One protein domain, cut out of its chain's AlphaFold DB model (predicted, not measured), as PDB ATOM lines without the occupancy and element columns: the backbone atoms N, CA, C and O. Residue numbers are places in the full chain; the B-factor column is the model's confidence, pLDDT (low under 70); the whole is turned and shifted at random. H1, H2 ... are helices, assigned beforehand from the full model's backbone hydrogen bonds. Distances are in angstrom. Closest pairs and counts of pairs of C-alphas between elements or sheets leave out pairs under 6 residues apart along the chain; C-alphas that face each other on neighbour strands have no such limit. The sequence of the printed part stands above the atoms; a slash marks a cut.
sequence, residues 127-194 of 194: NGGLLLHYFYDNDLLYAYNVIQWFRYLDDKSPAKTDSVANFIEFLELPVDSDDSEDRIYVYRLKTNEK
ATOM      1  N   ASN A 127      86.168  18.230 -20.959       85.38
ATOM      2  CA  ASN A 127      84.830  18.762 -20.660       85.38
ATOM      3  C   ASN A 127      83.963  17.849 -19.778       85.38
ATOM      4  O   ASN A 127      82.802  18.161 -19.523       85.38
ATOM      5  N   GLY A 128      84.492  16.717 -19.320       89.44
ATOM      6  CA  GLY A 128      83.721  15.706 -18.603       89.44
ATOM      7  C   GLY A 128      83.077  16.219 -17.317       89.44
ATOM      8  O   GLY A 128      81.902  15.957 -17.081       89.44
ATOM      9  N   GLY A 129      83.808  17.010 -16.528       92.19
ATOM     10  CA  GLY A 129      83.263  17.631 -15.322       92.19
ATOM     11  C   GLY A 129      82.109  18.580 -15.632       92.19
ATOM     12  O   GLY A 129      81.080  18.513 -14.968       92.19
ATOM     13  N   LEU A 130      82.246  19.406 -16.676       89.00
ATOM     14  CA  LEU A 130      81.195  20.336 -17.096       89.00
ATOM     15  C   LEU A 130      79.916  19.578 -17.476       89.00
ATOM     16  O   LEU A 130      78.814  19.994 -17.125       89.00
ATOM     17  N   LEU A 131      80.060  18.454 -18.188       90.12
ATOM     18  CA  LEU A 131      78.927  17.622 -18.581       90.12
ATOM     19  C   LEU A 131      78.226  17.029 -17.350       90.12
ATOM     20  O   LEU A 131      77.005  17.101 -17.251       90.12
ATOM     21  N   LEU A 132      78.985  16.495 -16.387       93.88
ATOM     22  CA  LEU A 132      78.433  15.994 -15.121       93.88
ATOM     23  C   LEU A 132      77.738  17.101 -14.317       93.88
ATOM     24  O   LEU A 132      76.660  16.863 -13.774       93.88
ATOM     25  N   HIS A 133      78.309  18.307 -14.296       92.25
ATOM     26  CA  HIS A 133      77.707  19.474 -13.653       92.25
ATOM     27  C   HIS A 133      76.361  19.824 -14.289       92.25
ATOM     28  O   HIS A 133      75.389  20.020 -13.573       92.25
ATOM     29  N   TYR A 134      76.246  19.793 -15.618       90.62
ATOM     30  CA  TYR A 134      74.954  20.013 -16.267       90.62
ATOM     31  C   TYR A 134      73.888  19.014 -15.789       90.62
ATOM     32  O   TYR A 134      72.763  19.402 -15.481       90.62
ATOM     33  N   PHE A 135      74.215  17.720 -15.717       92.38
ATOM     34  CA  PHE A 135      73.258  16.719 -15.236       92.38
ATOM     35  C   PHE A 135      72.923  16.900 -13.751       92.38
ATOM     36  O   PHE A 135      71.804  16.596 -13.340       92.38
ATOM     37  N   TYR A 136      73.859  17.418 -12.958       93.38
ATOM     38  CA  TYR A 136      73.619  17.804 -11.572       93.38
ATOM     39  C   TYR A 136      72.655  18.998 -11.462       93.38
ATOM     40  O   TYR A 136      71.647  18.890 -10.772       93.38
ATOM     41  N   ASP A 137      72.878  20.074 -12.225       90.69
ATOM     42  CA  ASP A 137      72.022  21.276 -12.244       90.69
ATOM     43  C   ASP A 137      70.581  20.998 -12.702       90.69
ATOM     44  O   ASP A 137      69.673  21.784 -12.443       90.69
ATOM     45  N   ASN A 138      70.365  19.888 -13.411       88.94
ATOM     46  CA  ASN A 138      69.059  19.473 -13.923       88.94
ATOM     47  C   ASN A 138      68.404  18.361 -13.081       88.94
ATOM     48  O   ASN A 138      67.517  17.672 -13.586       88.94
ATOM     49  N   ASP A 139      68.849  18.149 -11.835       91.50
ATOM     50  CA  ASP A 139      68.327  17.134 -10.899       91.50
ATOM     51  C   ASP A 139      68.386  15.683 -11.430       91.50
ATOM     52  O   ASP A 139      67.663  14.790 -10.972       91.50
ATOM     53  N   LEU A 140      69.255  15.426 -12.415       91.44
ATOM     54  CA  LEU A 140      69.467  14.096 -12.990       91.44
ATOM     55  C   LEU A 140      70.562  13.342 -12.230       91.44
ATOM     56  O   LEU A 140      70.438  12.138 -12.013       91.44
ATOM     57  N   LEU A 141      71.605  14.036 -11.773       94.94
ATOM     58  CA  LEU A 141      72.642  13.487 -10.899       94.94
ATOM     59  C   LEU A 141      72.610  14.149  -9.526       94.94
ATOM     60  O   LEU A 141      72.412  15.350  -9.408       94.94
ATOM     61  N   TYR A 142      72.907  13.367  -8.491       93.06
ATOM     62  CA  TYR A 142      73.077  13.873  -7.132       93.06
ATOM     63  C   TYR A 142      74.532  13.723  -6.695       93.06
ATOM     64  O   TYR A 142      75.206  12.765  -7.087       93.06
ATOM     65  N   ALA A 143      74.994  14.624  -5.823       92.88
ATOM     66  CA  ALA A 143      76.369  14.638  -5.319       92.88
ATOM     67  C   ALA A 143      76.815  13.257  -4.805       92.88
ATOM     68  O   ALA A 143      77.880  12.766  -5.171       92.88
ATOM     69  N   TYR A 144      75.946  12.581  -4.044       93.81
ATOM     70  CA  TYR A 144      76.200  11.227  -3.550       93.81
ATOM     71  C   TYR A 144      76.530  10.231  -4.673       93.81
ATOM     72  O   TYR A 144      77.498   9.486  -4.549       93.81
ATOM     73  N   ASN A 145      75.764  10.212  -5.773       93.31
ATOM     74  CA  ASN A 145      75.989   9.264  -6.868       93.31
ATOM     75  C   ASN A 145      77.352   9.486  -7.526       93.31
ATOM     76  O   ASN A 145      78.081   8.526  -7.766       93.31
ATOM     77  N   VAL A 146      77.685  10.749  -7.793       95.69
ATOM     78  CA  VAL A 146      78.885  11.121  -8.547       95.69
ATOM     79  C   VAL A 146      80.146  10.959  -7.696       95.69
ATOM     80  O   VAL A 146      81.120  10.374  -8.163       95.69
ATOM     81  N   ILE A 147      80.111  11.377  -6.425       95.31
ATOM     82  CA  ILE A 147      81.232  11.202  -5.486       95.31
ATOM     83  C   ILE A 147      81.522   9.717  -5.261       95.31
ATOM     84  O   ILE A 147      82.680   9.303  -5.313       95.31
ATOM     85  N   GLN A 148      80.489   8.902  -5.020       95.75
ATOM     86  CA  GLN A 148      80.679   7.464  -4.818       95.75
ATOM     87  C   GLN A 148      81.270   6.811  -6.065       95.75
ATOM     88  O   GLN A 148      82.300   6.152  -5.965       95.75
ATOM     89  N   TRP A 149      80.675   7.047  -7.238       96.75
ATOM     90  CA  TRP A 149      81.198   6.540  -8.507       96.75
ATOM     91  C   TRP A 149      82.674   6.896  -8.698       96.75
ATOM     92  O   TRP A 149      83.483   5.999  -8.917       96.75
ATOM     93  N   PHE A 150      83.049   8.165  -8.515       96.38
ATOM     94  CA  PHE A 150      84.425   8.620  -8.714       96.38
ATOM     95  C   PHE A 150      85.431   7.939  -7.774       96.38
ATOM     96  O   PHE A 150      86.539   7.599  -8.191       96.38
ATOM     97  N   ARG A 151      85.047   7.694  -6.516       94.81
ATOM     98  CA  ARG A 151      85.890   6.991  -5.530       94.81
ATOM     99  C   ARG A 151      86.103   5.515  -5.869       94.81
ATOM    100  O   ARG A 151      87.135   4.968  -5.491       94.81
ATOM    101  N   TYR A 152      85.152   4.886  -6.557       95.31
ATOM    102  CA  TYR A 152      85.247   3.488  -6.991       95.31
ATOM    103  C   TYR A 152      85.953   3.300  -8.339       95.31
ATOM    104  O   TYR A 152      86.241   2.160  -8.704       95.31
ATOM    105  N   LEU A 153      86.256   4.381  -9.063       94.81
ATOM    106  CA  LEU A 153      87.023   4.300 -10.303       94.81
ATOM    107  C   LEU A 153      88.435   3.756 -10.048       94.81
ATOM    108  O   LEU A 153      89.118   4.172  -9.105       94.81
ATOM    109  N   ASP A 154      88.905   2.902 -10.957       93.19
ATOM    110  CA  ASP A 154      90.310   2.496 -11.010       93.19
ATOM    111  C   ASP A 154      91.219   3.717 -11.231       93.19
ATOM    112  O   ASP A 154      90.841   4.682 -11.901       93.19
ATOM    113  N   ASP A 155      92.436   3.686 -10.691       89.56
ATOM    114  CA  ASP A 155      93.401   4.785 -10.829       89.56
ATOM    115  C   ASP A 155      93.791   5.076 -12.282       89.56
ATOM    116  O   ASP A 155      94.189   6.196 -12.598       89.56
ATOM    117  N   LYS A 156      93.644   4.097 -13.178       91.00
ATOM    118  CA  LYS A 156      93.890   4.237 -14.617       91.00
ATOM    119  C   LYS A 156      92.611   4.481 -15.416       91.00
ATOM    120  O   LYS A 156      92.674   4.480 -16.646       91.00
ATOM    121  N   SER A 157      91.464   4.661 -14.756       92.75
ATOM    122  CA  SER A 157      90.196   4.878 -15.447       92.75
ATOM    123  C   SER A 157      90.277   6.140 -16.318       92.75
ATOM    124  O   SER A 157      90.702   7.196 -15.840       92.75
ATOM    125  N   PRO A 158      89.842   6.078 -17.589       90.69
ATOM    126  CA  PRO A 158      89.847   7.227 -18.496       90.69
ATOM    127  C   PRO A 158      88.949   8.377 -18.012       90.69
ATOM    128  O   PRO A 158      89.095   9.497 -18.499       90.69
ATOM    129  N   ALA A 159      88.040   8.112 -17.067       92.62
ATOM    130  CA  ALA A 159      87.172   9.106 -16.445       92.62
ATOM    131  C   ALA A 159      87.812   9.857 -15.266       92.62
ATOM    132  O   ALA A 159      87.281  10.893 -14.860       92.62
ATOM    133  N   LYS A 160      88.959   9.403 -14.731       93.62
ATOM    134  CA  LYS A 160      89.736  10.150 -13.724       93.62
ATOM    135  C   LYS A 160      90.524  11.289 -14.378       93.62
ATOM    136  O   LYS A 160      91.751  11.273 -14.426       93.62
ATOM    137  N   THR A 161      89.817  12.276 -14.917       92.12
ATOM    138  CA  THR A 161      90.428  13.469 -15.517       92.12
ATOM    139  C   THR A 161      90.400  14.652 -14.561       92.12
ATOM    140  O   THR A 161      89.539  14.720 -13.684       92.12
ATOM    141  N   ASP A 162      91.295  15.624 -14.767       92.19
ATOM    142  CA  ASP A 162      91.316  16.873 -13.988       92.19
ATOM    143  C   ASP A 162      89.953  17.586 -14.016       92.19
ATOM    144  O   ASP A 162      89.506  18.132 -13.014       92.19
ATOM    145  N   SER A 163      89.258  17.542 -15.159       91.06
ATOM    146  CA  SER A 163      87.924  18.134 -15.329       91.06
ATOM    147  C   SER A 163      86.898  17.516 -14.375       91.06
ATOM    148  O   SER A 163      86.174  18.237 -13.685       91.06
ATOM    149  N   VAL A 164      86.862  16.181 -14.295       94.94
ATOM    150  CA  VAL A 164      85.967  15.450 -13.388       94.94
ATOM    151  C   VAL A 164      86.400  15.652 -11.937       94.94
ATOM    152  O   VAL A 164      85.553  15.946 -11.102       94.94
ATOM    153  N   ALA A 165      87.698  15.584 -11.635       94.62
ATOM    154  CA  ALA A 165      88.222  15.801 -10.287       94.62
ATOM    155  C   ALA A 165      87.856  17.191  -9.731       94.62
ATOM    156  O   ALA A 165      87.386  17.289  -8.601       94.62
ATOM    157  N   ASN A 166      87.970  18.245 -10.545       93.38
ATOM    158  CA  ASN A 166      87.548  19.599 -10.168       93.38
ATOM    159  C   ASN A 166      86.042  19.676  -9.858       93.38
ATOM    160  O   ASN A 166      85.628  20.422  -8.974       93.38
ATOM    161  N   PHE A 167      85.208  18.921 -10.583       94.88
ATOM    162  CA  PHE A 167      83.774  18.852 -10.291       94.88
ATOM    163  C   PHE A 167      83.487  18.097  -8.984       94.88
ATOM    164  O   PHE A 167      82.618  18.502  -8.220       94.88
ATOM    165  N   ILE A 168      84.240  17.037  -8.687       95.62
ATOM    166  CA  ILE A 168      84.132  16.315  -7.412       95.62
ATOM    167  C   ILE A 168      84.507  17.221  -6.240       95.62
ATOM    168  O   ILE A 168      83.763  17.272  -5.266       95.62
ATOM    169  N   GLU A 169      85.602  17.978  -6.359       93.50
ATOM    170  CA  GLU A 169      85.993  18.974  -5.357       93.50
ATOM    171  C   GLU A 169      84.854  19.974  -5.118       93.50
ATOM    172  O   GLU A 169      84.484  20.214  -3.973       93.50
ATOM    173  N   PHE A 170      84.233  20.483  -6.189       91.06
ATOM    174  CA  PHE A 170      83.060  21.355  -6.094       91.06
ATOM    175  C   PHE A 170      81.896  20.713  -5.318       91.06
ATOM    176  O   PHE A 170      81.306  21.374  -4.467       91.06
ATOM    177  N   LEU A 171      81.583  19.436  -5.568       91.88
ATOM    178  CA  LEU A 171      80.502  18.721  -4.876       91.88
ATOM    179  C   LEU A 171      80.800  18.436  -3.395       91.88
ATOM    180  O   LEU A 171      79.869  18.260  -2.611       91.88
ATOM    181  N   GLU A 172      82.075  18.340  -3.013       90.38
ATOM    182  CA  GLU A 172      82.504  18.064  -1.636       90.38
ATOM    183  C   GLU A 172      82.601  19.329  -0.764       90.38
ATOM    184  O   GLU A 172      82.714  19.219   0.462       90.38
ATOM    185  N   LEU A 173      82.518  20.526  -1.356       84.12
ATOM    186  CA  LEU A 173      82.507  21.777  -0.600       84.12
ATOM    187  C   LEU A 173      81.233  21.904   0.262       84.12
ATOM    188  O   LEU A 173      80.129  21.612  -0.201       84.12
ATOM    189  N   PRO A 174      81.346  22.386   1.515       72.00
ATOM    190  CA  PRO A 174      80.189  22.597   2.378       72.00
ATOM    191  C   PRO A 174      79.241  23.663   1.802       72.00
ATOM    192  O   PRO A 174      79.669  24.707   1.311       72.00
ATOM    193  N   VAL A 175      77.931  23.408   1.892       60.44
ATOM    194  CA  VAL A 175      76.882  24.275   1.317       60.44
ATOM    195  C   VAL A 175      76.876  25.675   1.959       60.44
ATOM    196  O   VAL A 175      76.648  26.650   1.245       60.44
ATOM    197  N   ASP A 176      77.248  25.769   3.241       53.66
ATOM    198  CA  ASP A 176      77.232  26.982   4.084       53.66
ATOM    199  C   ASP A 176      78.379  27.986   3.836       53.66
ATOM    200  O   ASP A 176      78.528  28.945   4.592       53.66
ATOM    201  N   SER A 177      79.215  27.812   2.806       47.84
ATOM    202  CA  SER A 177      80.089  28.911   2.378       47.84
ATOM    203  C   SER A 177      79.244  29.951   1.631       47.84
ATOM    204  O   SER A 177      78.596  29.599   0.647       47.84
ATOM    205  N   ASP A 178      79.258  31.212   2.070       47.03
ATOM    206  CA  ASP A 178      78.499  32.383   1.557       47.03
ATOM    207  C   ASP A 178      78.677  32.705   0.038       47.03
ATOM    208  O   ASP A 178      78.209  33.726  -0.452       47.03
ATOM    209  N   ASP A 179      79.290  31.808  -0.740       52.81
ATOM    210  CA  ASP A 179      79.788  31.994  -2.108       52.81
ATOM    211  C   ASP A 179      79.033  31.137  -3.159       52.81
ATOM    212  O   ASP A 179      79.642  30.580  -4.065       52.81
ATOM    213  N   SER A 180      77.715  30.889  -3.073       51.91
ATOM    214  CA  SER A 180      77.008  30.040  -4.085       51.91
ATOM    215  C   SER A 180      77.079  30.559  -5.519       51.91
ATOM    216  O   SER A 180      77.187  29.755  -6.443       51.91
ATOM    217  N   GLU A 181      77.066  31.875  -5.715       49.31
ATOM    218  CA  GLU A 181      77.163  32.479  -7.050       49.31
ATOM    219  C   GLU A 181      78.624  32.619  -7.519       49.31
ATOM    220  O   GLU A 181      78.924  32.345  -8.684       49.31
ATOM    221  N   ASP A 182      79.556  32.898  -6.602       53.03
ATOM    222  CA  ASP A 182      81.000  32.919  -6.878       53.03
ATOM    223  C   ASP A 182      81.554  31.511  -7.186       53.03
ATOM    224  O   ASP A 182      82.477  31.356  -7.992       53.03
ATOM    225  N   ARG A 183      80.930  30.456  -6.643       54.53
ATOM    226  CA  ARG A 183      81.262  29.038  -6.883       54.53
ATOM    227  C   ARG A 183      81.127  28.625  -8.354       54.53
ATOM    228  O   ARG A 183      82.028  27.983  -8.897       54.53
ATOM    229  N   ILE A 184      80.040  29.018  -9.024       53.91
ATOM    230  CA  ILE A 184      79.828  28.733 -10.458       53.91
ATOM    231  C   ILE A 184      80.802  29.550 -11.313       53.91
ATOM    232  O   ILE A 184      81.310  29.052 -12.321       53.91
ATOM    233  N   TYR A 185      81.098  30.786 -10.902       50.12
ATOM    234  CA  TYR A 185      82.013  31.671 -11.617       50.12
ATOM    235  C   TYR A 185      83.457  31.145 -11.579       50.12
ATOM    236  O   TYR A 185      84.093  31.037 -12.624       50.12
ATOM    237  N   VAL A 186      83.952  30.711 -10.415       53.66
ATOM    238  CA  VAL A 186      85.297  30.121 -10.265       53.66
ATOM    239  C   VAL A 186      85.423  28.794 -11.016       53.66
ATOM    240  O   VAL A 186      86.443  28.555 -11.664       53.66
ATOM    241  N   TYR A 187      84.392  27.944 -10.980       54.12
ATOM    242  CA  TYR A 187      84.381  26.696 -11.743       54.12
ATOM    243  C   TYR A 187      84.425  26.958 -13.256       54.12
ATOM    244  O   TYR A 187      85.288  26.411 -13.940       54.12
ATOM    245  N   ARG A 188      83.577  27.867 -13.763       51.78
ATOM    246  CA  ARG A 188      83.554  28.252 -15.186       51.78
ATOM    247  C   ARG A 188      84.843  28.941 -15.641       51.78
ATOM    248  O   ARG A 188      85.269  28.721 -16.771       51.78
ATOM    249  N   LEU A 189      85.482  29.742 -14.785       49.91
ATOM    250  CA  LEU A 189      86.776  30.370 -15.078       49.91
ATOM    251  C   LEU A 189      87.896  29.330 -15.200       49.91
ATOM    252  O   LEU A 189      88.619  29.332 -16.192       49.91
ATOM    253  N   LYS A 190      87.992  28.379 -14.260       52.41
ATOM    254  CA  LYS A 190      88.996  27.299 -14.318       52.41
ATOM    255  C   LYS A 190      88.837  26.393 -15.546       52.41
ATOM    256  O   LYS A 190      89.821  25.808 -15.992       52.41
ATOM    257  N   THR A 191      87.624  26.257 -16.082       51.62
ATOM    258  CA  THR A 191      87.346  25.433 -17.270       51.62
ATOM    259  C   THR A 191      87.471  26.182 -18.599       51.62
ATOM    260  O   THR A 191      87.710  25.530 -19.608       51.62
ATOM    261  N   ASN A 192      87.347  27.515 -18.616       43.25
ATOM    262  CA  ASN A 192      87.399  28.334 -19.840       43.25
ATOM    263  C   ASN A 192      88.777  28.980 -20.117       43.25
ATOM    264  O   ASN A 192      88.934  29.645 -21.136       43.25
ATOM    265  N   GLU A 193      89.771  28.808 -19.239       37.50
ATOM    266  CA  GLU A 193      91.127  29.376 -19.393       37.50
ATOM    267  C   GLU A 193      92.149  28.450 -20.100       37.50
ATOM    268  O   GLU A 193      93.358  28.630 -19.937       37.50
ATOM    269  N   LYS A 194      91.721  27.469 -20.909       38.12
ATOM    270  CA  LYS A 194      92.640  26.651 -21.729       38.12
ATOM    271  C   LYS A 194      92.235  26.553 -23.190       38.12
ATOM    272  O   LYS A 194      91.064  26.214 -23.450       38.12
TER     273      LYS A 194
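What this domain is: This is residues 127 to 194 of the 194 residues of the protein "CSON007559 protein" of Culicoides sonorensis (UniProt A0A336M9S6). Three helices, H4, H3 and H1, run side by side, their centres making a triangle, and a fourth, H2, packs slantwise on H3 away from H4. H3 is in the middle of the contacts, while residues 152 to 158 and 174 to 182, of which 180 to 182 belong to H4, stick out. The printed part has 68 residues, with four named helices in the order H1, H2, H3, H4 and no named strand, and its class is all helix. It is compact, with a radius of gyration of the C-alphas of 12.0 A and spans of 34 by 28 by 20 A.

Where its parts are: Begin with the longest helix, H4, residues 180 to 192: find C-alpha 180 at (77.008, 30.040, -4.085), from where it runs 19.0 A to C-alpha 192 at (87.399, 28.334, -19.840). Before it comes H3, residues 162 to 172, 15.2 A long. H2 spans residues 143 to 152, 14.4 A. H1 starts the printed part at C-alpha 127, at (84.830, 18.762, -20.660), and runs 15.5 A to residue 137.

How they stand to each other: Look first at H4 and H3, a helical hairpin: they touch, with the closest C-alphas, of Ser 163 and Thr 191, 7.6 A apart, at a shallow tilt of 8 degrees, opposite ways. H3 is the hub. It touches H1, closest at C-alphas Gly 129 and Val 164, 4.0 A, at a shallow tilt of 29 degrees, the same way. It touches H2, closest at C-alphas Ala 143 and Leu 171, 5.8 A, at a steep tilt of 50 degrees, opposite ways. H2 and H4 are apart. Every O i to N i+4 pair is within hydrogen-bond range in H1, H2 and H3; in H4, 8 of 9 are.

The domain as a whole: The farthest C-alphas, of Lys 156 and Asp 178, are 35.9 A apart. The printed part has no cut, and no link is long. Look at the B-factor column for the pLDDT: residues 175 to 194 are under 70.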